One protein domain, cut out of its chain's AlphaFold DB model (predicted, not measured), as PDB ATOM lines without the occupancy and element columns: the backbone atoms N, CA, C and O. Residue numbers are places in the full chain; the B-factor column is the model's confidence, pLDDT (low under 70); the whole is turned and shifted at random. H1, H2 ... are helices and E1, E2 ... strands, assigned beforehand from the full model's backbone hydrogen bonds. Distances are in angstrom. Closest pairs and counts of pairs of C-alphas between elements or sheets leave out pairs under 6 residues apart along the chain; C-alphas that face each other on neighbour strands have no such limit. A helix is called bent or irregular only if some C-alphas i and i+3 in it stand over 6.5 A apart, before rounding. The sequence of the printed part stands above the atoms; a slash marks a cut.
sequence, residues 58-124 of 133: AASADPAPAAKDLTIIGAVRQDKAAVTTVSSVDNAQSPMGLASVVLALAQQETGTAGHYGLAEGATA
ATOM      1  N   ALA A  58      10.175 -19.178  40.340       94.56
ATOM      2  CA  ALA A  58      10.737 -18.373  39.269       94.56
ATOM      3  C   ALA A  58      11.885 -17.521  39.806       94.56
ATOM      4  O   ALA A  58      11.708 -16.743  40.741       94.56
ATOM      5  N   ALA A  59      13.052 -17.635  39.189       89.56
ATOM      6  CA  ALA A  59      14.193 -16.785  39.458       89.56
ATOM      7  C   ALA A  59      14.627 -16.078  38.175       89.56
ATOM      8  O   ALA A  59      14.553 -16.620  37.069       89.56
ATOM      9  N   SER A  60      15.103 -14.850  38.332       81.94
ATOM     10  CA  SER A  60      16.070 -14.306  37.384       81.94
ATOM     11  C   SER A  60      17.336 -15.157  37.465       81.94
ATOM     12  O   SER A  60      17.622 -15.692  38.533       81.94
ATOM     13  N   ALA A  61      18.079 -15.295  36.367       65.38
ATOM     14  CA  ALA A  61      19.290 -16.118  36.360       65.38
ATOM     15  C   ALA A  61      20.231 -15.644  37.474       65.38
ATOM     16  O   ALA A  61      20.743 -14.526  37.418       65.38
ATOM     17  N   ASP A  62      20.375 -16.485  38.497       55.91
ATOM     18  CA  ASP A  62      21.205 -16.273  39.684       55.91
ATOM     19  C   ASP A  62      22.611 -16.877  39.416       55.91
ATOM     20  O   ASP A  62      22.792 -17.564  38.405       55.91
ATOM     21  N   PRO A  63      23.645 -16.540  40.208       55.16
ATOM     22  CA  PRO A  63      24.920 -15.996  39.747       55.16
ATOM     23  C   PRO A  63      25.899 -17.050  39.186       55.16
ATOM     24  O   PRO A  63      25.555 -18.205  38.968       55.16
ATOM     25  N   ALA A  64      27.134 -16.615  38.896       51.62
ATOM     26  CA  ALA A  64      28.219 -17.369  38.252       51.62
ATOM     27  C   ALA A  64      28.235 -18.896  38.538       51.62
ATOM     28  O   ALA A  64      27.992 -19.298  39.675       51.62
ATOM     29  N   PRO A  65      28.647 -19.748  37.568       51.44
ATOM     30  CA  PRO A  65      28.531 -21.219  37.614       51.44
ATOM     31  C   PRO A  65      28.981 -21.921  38.910       51.44
ATOM     32  O   PRO A  65      28.540 -23.029  39.202       51.44
ATOM     33  N   ALA A  66      29.859 -21.287  39.692       50.25
ATOM     34  CA  ALA A  66      30.366 -21.777  40.971       50.25
ATOM     35  C   ALA A  66      29.351 -21.736  42.138       50.25
ATOM     36  O   ALA A  66      29.643 -22.302  43.186       50.25
ATOM     37  N   ALA A  67      28.187 -21.093  41.985       59.81
ATOM     38  CA  ALA A  67      27.185 -20.911  43.044       59.81
ATOM     39  C   ALA A  67      25.849 -21.631  42.768       59.81
ATOM     40  O   ALA A  67      24.840 -21.308  43.386       59.81
ATOM     41  N   LYS A  68      25.820 -22.607  41.848       64.25
ATOM     42  CA  LYS A  68      24.583 -23.249  41.357       64.25
ATOM     43  C   LYS A  68      23.661 -23.805  42.457       64.25
ATOM     44  O   LYS A  68      22.445 -23.631  42.378       64.25
ATOM     45  N   ASP A  69      24.240 -24.379  43.507       67.25
ATOM     46  CA  ASP A  69      23.511 -25.000  44.624       67.25
ATOM     47  C   ASP A  69      23.166 -23.997  45.736       67.25
ATOM     48  O   ASP A  69      22.436 -24.307  46.674       67.25
ATOM     49  N   LEU A  70      23.675 -22.771  45.617       77.69
ATOM     50  CA  LEU A  70      23.477 -21.677  46.565       77.69
ATOM     51  C   LEU A  70      22.314 -20.774  46.159       77.69
ATOM     52  O   LEU A  70      22.178 -19.671  46.675       77.69
ATOM     53  N   THR A  71      21.472 -21.268  45.252       84.19
ATOM     54  CA  THR A  71      20.275 -20.601  44.751       84.19
ATOM     55  C   THR A  71      19.049 -21.403  45.168       84.19
ATOM     56  O   THR A  71      19.109 -22.625  45.321       84.19
ATOM     57  N   ILE A  72      17.894 -20.748  45.300       87.88
ATOM     58  CA  ILE A  72      16.639 -21.462  45.583       87.88
ATOM     59  C   ILE A  72      16.265 -22.433  44.455       87.88
ATOM     60  O   ILE A  72      15.734 -23.503  44.737       87.88
ATOM     61  N   ILE A  73      16.586 -22.114  43.194       90.19
ATOM     62  CA  ILE A  73      16.353 -23.023  42.064       90.19
ATOM     63  C   ILE A  73      17.191 -24.293  42.223       90.19
ATOM     64  O   ILE A  73      16.653 -25.394  42.112       90.19
ATOM     65  N   GLY A  74      18.487 -24.145  42.513       89.12
ATOM     66  CA  GLY A  74      19.375 -25.271  42.789       89.12
ATOM     67  C   GLY A  74      18.874 -26.106  43.965       89.12
ATOM     68  O   GLY A  74      18.716 -27.317  43.835       89.12
ATOM     69  N   ALA A  75      18.516 -25.455  45.075       90.31
ATOM     70  CA  ALA A  75      17.993 -26.124  46.263       90.31
ATOM     71  C   ALA A  75      16.698 -26.913  45.984       90.31
ATOM     72  O   ALA A  75      16.565 -28.050  46.431       90.31
ATOM     73  N   VAL A  76      15.764 -26.357  45.201       92.81
ATOM     74  CA  VAL A  76      14.536 -27.055  44.780       92.81
ATOM     75  C   VAL A  76      14.854 -28.261  43.899       92.81
ATOM     76  O   VAL A  76      14.298 -29.333  44.117       92.81
ATOM     77  N   ARG A  77      15.768 -28.114  42.931       92.44
ATOM     78  CA  ARG A  77      16.165 -29.199  42.016       92.44
ATOM     79  C   ARG A  77      16.935 -30.325  42.721       92.44
ATOM     80  O   ARG A  77      16.945 -31.451  42.234       92.44
ATOM     81  N   GLN A  78      17.579 -30.040  43.854       92.00
ATOM     82  CA  GLN A  78      18.298 -31.033  44.661       92.00
ATOM     83  C   GLN A  78      17.434 -31.710  45.734       92.00
ATOM     84  O   GLN A  78      17.746 -32.828  46.159       92.00
ATOM     85  N   ASP A  79      16.357 -31.067  46.194       94.00
ATOM     86  CA  ASP A  79      15.455 -31.662  47.179       94.00
ATOM     87  C   ASP A  79      14.593 -32.753  46.536       94.00
ATOM     88  O   ASP A  79      13.781 -32.505  45.649       94.00
ATOM     89  N   LYS A  80      14.737 -33.985  47.032       94.75
ATOM     90  CA  LYS A  80      14.081 -35.175  46.464       94.75
ATOM     91  C   LYS A  80      12.554 -35.108  46.444       94.75
ATOM     92  O   LYS A  80      11.953 -35.823  45.651       94.75
ATOM     93  N   ALA A  81      11.937 -34.334  47.336       94.06
ATOM     94  CA  ALA A  81      10.485 -34.201  47.388       94.06
ATOM     95  C   ALA A  81       9.999 -33.025  46.529       94.06
ATOM     96  O   ALA A  81       8.984 -33.143  45.846       94.06
ATOM     97  N   ALA A  82      10.725 -31.905  46.538       95.31
ATOM     98  CA  ALA A  82      10.372 -30.726  45.758       95.31
ATOM     99  C   ALA A  82      10.595 -30.948  44.256       95.31
ATOM    100  O   ALA A  82       9.749 -30.555  43.466       95.31
ATOM    101  N   VAL A  83      11.670 -31.635  43.856       95.75
ATOM    102  CA  VAL A  83      12.018 -31.861  42.440       95.75
ATOM    103  C   VAL A  83      10.916 -32.585  41.649       95.75
ATOM    104  O   VAL A  83      10.822 -32.451  40.438       95.75
ATOM    105  N   THR A  84      10.050 -33.356  42.311       95.19
ATOM    106  CA  THR A  84       8.971 -34.097  41.635       95.19
ATOM    107  C   THR A  84       7.624 -33.381  41.644       95.19
ATOM    108  O   THR A  84       6.693 -33.854  40.999       95.19
ATOM    109  N   THR A  85       7.487 -32.300  42.411       95.06
ATOM    110  CA  THR A  85       6.193 -31.651  42.697       95.06
ATOM    111  C   THR A  85       6.191 -30.168  42.335       95.06
ATOM    112  O   THR A  85       5.223 -29.654  41.781       95.06
ATOM    113  N   VAL A  86       7.324 -29.497  42.537       96.44
ATOM    114  CA  VAL A  86       7.515 -28.066  42.324       96.44
ATOM    115  C   VAL A  86       8.253 -27.826  41.011       96.44
ATOM    116  O   VAL A  86       9.375 -28.293  40.807       96.44
ATOM    117  N   SER A  87       7.654 -27.023  40.137       97.06
ATOM    118  CA  SER A  87       8.295 -26.578  38.902       97.06
ATOM    119  C   SER A  87       9.275 -25.430  39.165       97.06
ATOM    120  O   SER A  87       9.093 -24.630  40.082       97.06
ATOM    121  N   SER A  88      10.324 -25.300  38.348       95.62
ATOM    122  CA  SER A  88      11.322 -24.224  38.502       95.62
ATOM    123  C   SER A  88      11.654 -23.552  37.174       95.62
ATOM    124  O   SER A  88      11.870 -24.267  36.199       95.62
ATOM    125  N   VAL A  89      11.802 -22.227  37.142       95.38
ATOM    126  CA  VAL A  89      12.244 -21.456  35.968       95.38
ATOM    127  C   VAL A  89      13.395 -20.533  36.366       95.38
ATOM    128  O   VAL A  89      13.213 -19.666  37.214       95.38
ATOM    129  N   ASP A  90      14.572 -20.700  35.759       91.44
ATOM    130  CA  ASP A  90      15.791 -19.957  36.139       91.44
ATOM    131  C   ASP A  90      16.079 -18.697  35.309       91.44
ATOM    132  O   ASP A  90      16.999 -17.949  35.617       91.44
ATOM    133  N   ASN A  91      15.308 -18.430  34.257       90.19
ATOM    134  CA  ASN A  91      15.548 -17.323  33.332       90.19
ATOM    135  C   ASN A  91      14.347 -16.369  33.231       90.19
ATOM    136  O   ASN A  91      14.117 -15.777  32.171       90.19
ATOM    137  N   ALA A  92      13.604 -16.185  34.331       91.31
ATOM    138  CA  ALA A  92      12.332 -15.451  34.390       91.31
ATOM    139  C   ALA A  92      12.431 -13.946  34.059       91.31
ATOM    140  O   ALA A  92      11.420 -13.280  33.891       91.31
ATOM    141  N   GLN A  93      13.638 -13.403  33.906       89.38
ATOM    142  CA  GLN A  93      13.881 -12.053  33.373       89.38
ATOM    143  C   GLN A  93      13.783 -11.961  31.839       89.38
ATOM    144  O   GLN A  93      13.715 -10.868  31.280       89.38
ATOM    145  N   SER A  94      13.830 -13.099  31.142       90.75
ATOM    146  CA  SER A  94      13.726 -13.164  29.683       90.75
ATOM    147  C   SER A  94      12.269 -13.353  29.244       90.75
ATOM    148  O   SER A  94      11.506 -14.008  29.959       90.75
ATOM    149  N   PRO A  95      11.870 -12.879  28.045       91.94
ATOM    150  CA  PRO A  95      10.524 -13.123  27.522       91.94
ATOM    151  C   PRO A  95      10.155 -14.611  27.477       91.94
ATOM    152  O   PRO A  95       9.019 -14.986  27.755       91.94
ATOM    153  N   MET A  96      11.127 -15.472  27.169       90.50
ATOM    154  CA  MET A  96      10.916 -16.918  27.118       90.50
ATOM    155  C   MET A  96      10.816 -17.563  28.502       90.50
ATOM    156  O   MET A  96      10.035 -18.496  28.681       90.50
ATOM    157  N   GLY A  97      11.556 -17.061  29.490       93.56
ATOM    158  CA  GLY A  97      11.413 -17.500  30.877       93.56
ATOM    159  C   GLY A  97      10.063 -17.103  31.455       93.56
ATOM    160  O   GLY A  97       9.384 -17.938  32.039       93.56
ATOM    161  N   LEU A  98       9.609 -15.871  31.202       94.56
ATOM    162  CA  LEU A  98       8.262 -15.429  31.577       94.56
ATOM    163  C   LEU A  98       7.172 -16.313  30.961       94.56
ATOM    164  O   LEU A  98       6.267 -16.750  31.669       94.56
ATOM    165  N   ALA A  99       7.282 -16.632  29.667       95.75
ATOM    166  CA  ALA A  99       6.369 -17.573  29.023       95.75
ATOM    167  C   ALA A  99       6.440 -18.967  29.671       95.75
ATOM    168  O   ALA A  99       5.409 -19.589  29.914       95.75
ATOM    169  N   SER A 100       7.645 -19.430  30.016       96.69
ATOM    170  CA  SER A 100       7.849 -20.729  30.662       96.69
ATOM    171  C   SER A 100       7.255 -20.800  32.066       96.69
ATOM    172  O   SER A 100       6.804 -21.869  32.448       96.69
ATOM    173  N   VAL A 101       7.189 -19.695  32.822       96.31
ATOM    174  CA  VAL A 101       6.484 -19.667  34.117       96.31
ATOM    175  C   VAL A 101       5.006 -19.991  33.917       96.31
ATOM    176  O   VAL A 101       4.476 -20.870  34.587       96.31
ATOM    177  N   VAL A 102       4.350 -19.333  32.958       95.19
ATOM    178  CA  VAL A 102       2.922 -19.549  32.677       95.19
ATOM    179  C   VAL A 102       2.662 -20.966  32.159       95.19
ATOM    180  O   VAL A 102       1.727 -21.628  32.598       95.19
ATOM    181  N   LEU A 103       3.506 -21.452  31.252       95.88
ATOM    182  CA  LEU A 103       3.392 -22.801  30.701       95.88
ATOM    183  C   LEU A 103       3.669 -23.889  31.751       95.88
ATOM    184  O   LEU A 103       2.979 -24.903  31.770       95.88
ATOM    185  N   ALA A 104       4.619 -23.668  32.663       96.12
ATOM    186  CA  ALA A 104       4.885 -24.580  33.774       96.12
ATOM    187  C   ALA A 104       3.714 -24.645  34.767       96.12
ATOM    188  O   ALA A 104       3.432 -25.715  35.298       96.12
ATOM    189  N   LEU A 105       3.001 -23.534  34.986       94.75
ATOM    190  CA  LEU A 105       1.764 -23.543  35.770       94.75
ATOM    191  C   LEU A 105       0.677 -24.384  35.089       94.75
ATOM    192  O   LEU A 105       0.084 -25.244  35.730       94.75
ATOM    193  N   ALA A 106       0.463 -24.187  33.783       93.38
ATOM    194  CA  ALA A 106      -0.498 -24.979  33.012       93.38
ATOM    195  C   ALA A 106      -0.143 -26.476  33.014       93.38
ATOM    196  O   ALA A 106      -1.019 -27.337  33.063       93.38
ATOM    197  N   GLN A 107       1.147 -26.804  32.995       93.25
ATOM    198  CA  GLN A 107       1.610 -28.175  33.152       93.25
ATOM    199  C   GLN A 107       1.297 -28.727  34.557       93.25
ATOM    200  O   GLN A 107       0.802 -29.851  34.662       93.25
ATOM    201  N   GLN A 108       1.519 -27.958  35.626       91.12
ATOM    202  CA  GLN A 108       1.202 -28.399  36.989       91.12
ATOM    203  C   GLN A 108      -0.290 -28.643  37.209       91.12
ATOM    204  O   GLN A 108      -0.636 -29.588  37.912       91.12
ATOM    205  N   GLU A 109      -1.177 -27.918  36.523       89.12
ATOM    206  CA  GLU A 109      -2.614 -28.236  36.529       89.12
ATOM    207  C   GLU A 109      -2.917 -29.653  36.013       89.12
ATOM    208  O   GLU A 109      -3.925 -30.250  36.389       89.12
ATOM    209  N   THR A 110      -2.041 -30.229  35.182       87.81
ATOM    210  CA  THR A 110      -2.157 -31.622  34.712       87.81
ATOM    211  C   THR A 110      -1.507 -32.644  35.653       87.81
ATOM    212  O   THR A 110      -1.514 -33.840  35.361       87.81
ATOM    213  N   GLY A 111      -0.955 -32.195  36.785       87.44
ATOM    214  CA  GLY A 111      -0.297 -33.035  37.784       87.44
ATOM    215  C   GLY A 111       1.161 -33.370  37.468       87.44
ATOM    216  O   GLY A 111       1.685 -34.344  38.007       87.44
ATOM    217  N   THR A 112       1.821 -32.606  36.589       91.38
ATOM    218  CA  THR A 112       3.238 -32.817  36.247       91.38
ATOM    219  C   THR A 112       4.093 -31.592  36.566       91.38
ATOM    220  O   THR A 112       3.653 -30.455  36.419       91.38
ATOM    221  N   ALA A 113       5.329 -31.827  37.011       94.69
ATOM    222  CA  ALA A 113       6.301 -30.787  37.336       94.69
ATOM    223  C   ALA A 113       7.509 -30.846  36.393       94.69
ATOM    224  O   ALA A 113       7.831 -31.904  35.840       94.69
ATOM    225  N   GLY A 114       8.198 -29.718  36.225       95.88
ATOM    226  CA  GLY A 114       9.388 -29.645  35.385       95.88
ATOM    227  C   GLY A 114      10.330 -28.492  35.716       95.88
ATOM    228  O   GLY A 114       9.987 -27.529  36.407       95.88
ATOM    229  N   HIS A 115      11.557 -28.593  35.203       95.69
ATOM    230  CA  HIS A 115      12.628 -27.648  35.499       95.69
ATOM    231  C   HIS A 115      13.144 -27.004  34.217       95.69
ATOM    232  O   HIS A 115      13.706 -27.669  33.350       95.69
ATOM    233  N   TYR A 116      12.965 -25.694  34.104       95.50
ATOM    234  CA  TYR A 116      13.134 -24.963  32.859       95.50
ATOM    235  C   TYR A 116      14.165 -23.856  32.960       95.50
ATOM    236  O   TYR A 116      14.314 -23.206  33.999       95.50
ATOM    237  N   GLY A 117      14.827 -23.625  31.834       92.69
ATOM    238  CA  GLY A 117      15.766 -22.536  31.655       92.69
ATOM    239  C   GLY A 117      17.128 -23.020  31.181       92.69
ATOM    240  O   GLY A 117      17.241 -24.013  30.466       92.69
ATOM    241  N   LEU A 118      18.158 -22.251  31.510       88.38
ATOM    242  CA  LEU A 118      19.504 -22.406  30.957       88.38
ATOM    243  C   LEU A 118      20.518 -22.895  31.992       88.38
ATOM    244  O   LEU A 118      21.640 -23.241  31.621       88.38
ATOM    245  N   ALA A 119      20.155 -22.902  33.276       84.94
ATOM    246  CA  ALA A 119      21.039 -23.382  34.322       84.94
ATOM    247  C   ALA A 119      21.103 -24.915  34.337       84.94
ATOM    248  O   ALA A 119      20.187 -25.617  33.902       84.94
ATOM    249  N   GLU A 120      22.193 -25.444  34.893       82.44
ATOM    250  CA  GLU A 120      22.365 -26.881  35.101       82.44
ATOM    251  C   GLU A 120      21.188 -27.472  35.903       82.44
ATOM    252  O   GLU A 120      20.597 -26.824  36.774       82.44
ATOM    253  N   GLY A 121      20.811 -28.709  35.582       85.56
ATOM    254  CA  GLY A 121      19.652 -29.369  36.186       85.56
ATOM    255  C   GLY A 121      18.302 -28.948  35.595       85.56
ATOM    256  O   GLY A 121      17.281 -29.482  36.017       85.56
ATOM    257  N   ALA A 122      18.267 -28.035  34.615       91.00
ATOM    258  CA  ALA A 122      17.077 -27.844  33.793       91.00
ATOM    259  C   ALA A 122      16.850 -29.089  32.919       91.00
ATOM    260  O   ALA A 122      17.766 -29.588  32.266       91.00
ATOM    261  N   THR A 123      15.617 -29.587  32.897       92.88
ATOM    262  CA  THR A 123      15.189 -30.713  32.060       92.88
ATOM    263  C   THR A 123      14.920 -30.286  30.619       92.88
ATOM    264  O   THR A 123      15.010 -31.106  29.710       92.88
ATOM    265  N   ALA A 124      14.590 -29.010  30.398       94.62
ATOM    266  CA  ALA A 124      14.414 -28.421  29.075       94.62
ATOM    267  C   ALA A 124      14.670 -26.906  29.106       94.62
ATOM    268  O   ALA A 124      14.550 -26.265  30.147       94.62
TER     269      ALA A 124
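AT A GLANCE: This is residues 58 to 124 of the 133 residues of an uncharacterized protein of Phycicoccus elongatus Lp2 (UniProt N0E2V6). A flat slab is built round one short strand, E1, in its middle, with the long helix H3 running back alongside it, the short helix H2 on another side and H1 at a far corner beyond H2. After H3, residues 110 to 124, with no named element, pass E1 and loop over one broad side of the slab. The 67 printed residues, with three named helices and one named strand in the order H1, H2, E1, H3, are mostly helix by class, though under half of them are in named elements. The whole is compact, with a radius of gyration of the C-alphas of 11.1 A and spans of 35 by 29 by 15 A.

IN THESE COORDINATES: H1, residues 65 to 70, begins at C-alpha 65 at (28.531, -21.219, 37.614) and is irregular, with C-alphas 66 and 69 8.4 A apart. H2 follows at residues 72 to 78, 9.8 A long. E1 is residues 87 to 89. H3, residues 95 to 109, is 22.0 A long and ends at C-alpha 109 at (-2.614, -28.236, 36.529).

HOW THE PARTS SIT: H1 and H2 only just touch, with 3 pairs of C-alphas within 8 A, and only at the corner by their tight link; their closest C-alphas, those of Lys 68 and Gly 74, are 5.8 A apart. Their lines are about perpendicular, at 83 degrees. The closest C-alphas of H2 and E1, those of Ile 73 and Ser 88, are 6.3 A apart. E1 pairs with no named strand, but its residues 88 to 89 pair with residues 115 to 116, parallel. The closest C-alphas of E1 and H3, those of Val 89 and Val 101, are 6.3 A apart. H3 is apart from H1 and H2. Each O i to N i+4 pair is within hydrogen-bond range in H2 and H3; in H1 it is 0 of 2, with 1 of 3 O i to N i+3 pairs within range.

THE WHOLE: The C-alphas farthest apart, those of Ala 66 and Thr 110, are 34.6 A apart. The printed part has no cut and no long link. Its mean pLDDT is 87.4; residues 61 to 69 are under 70.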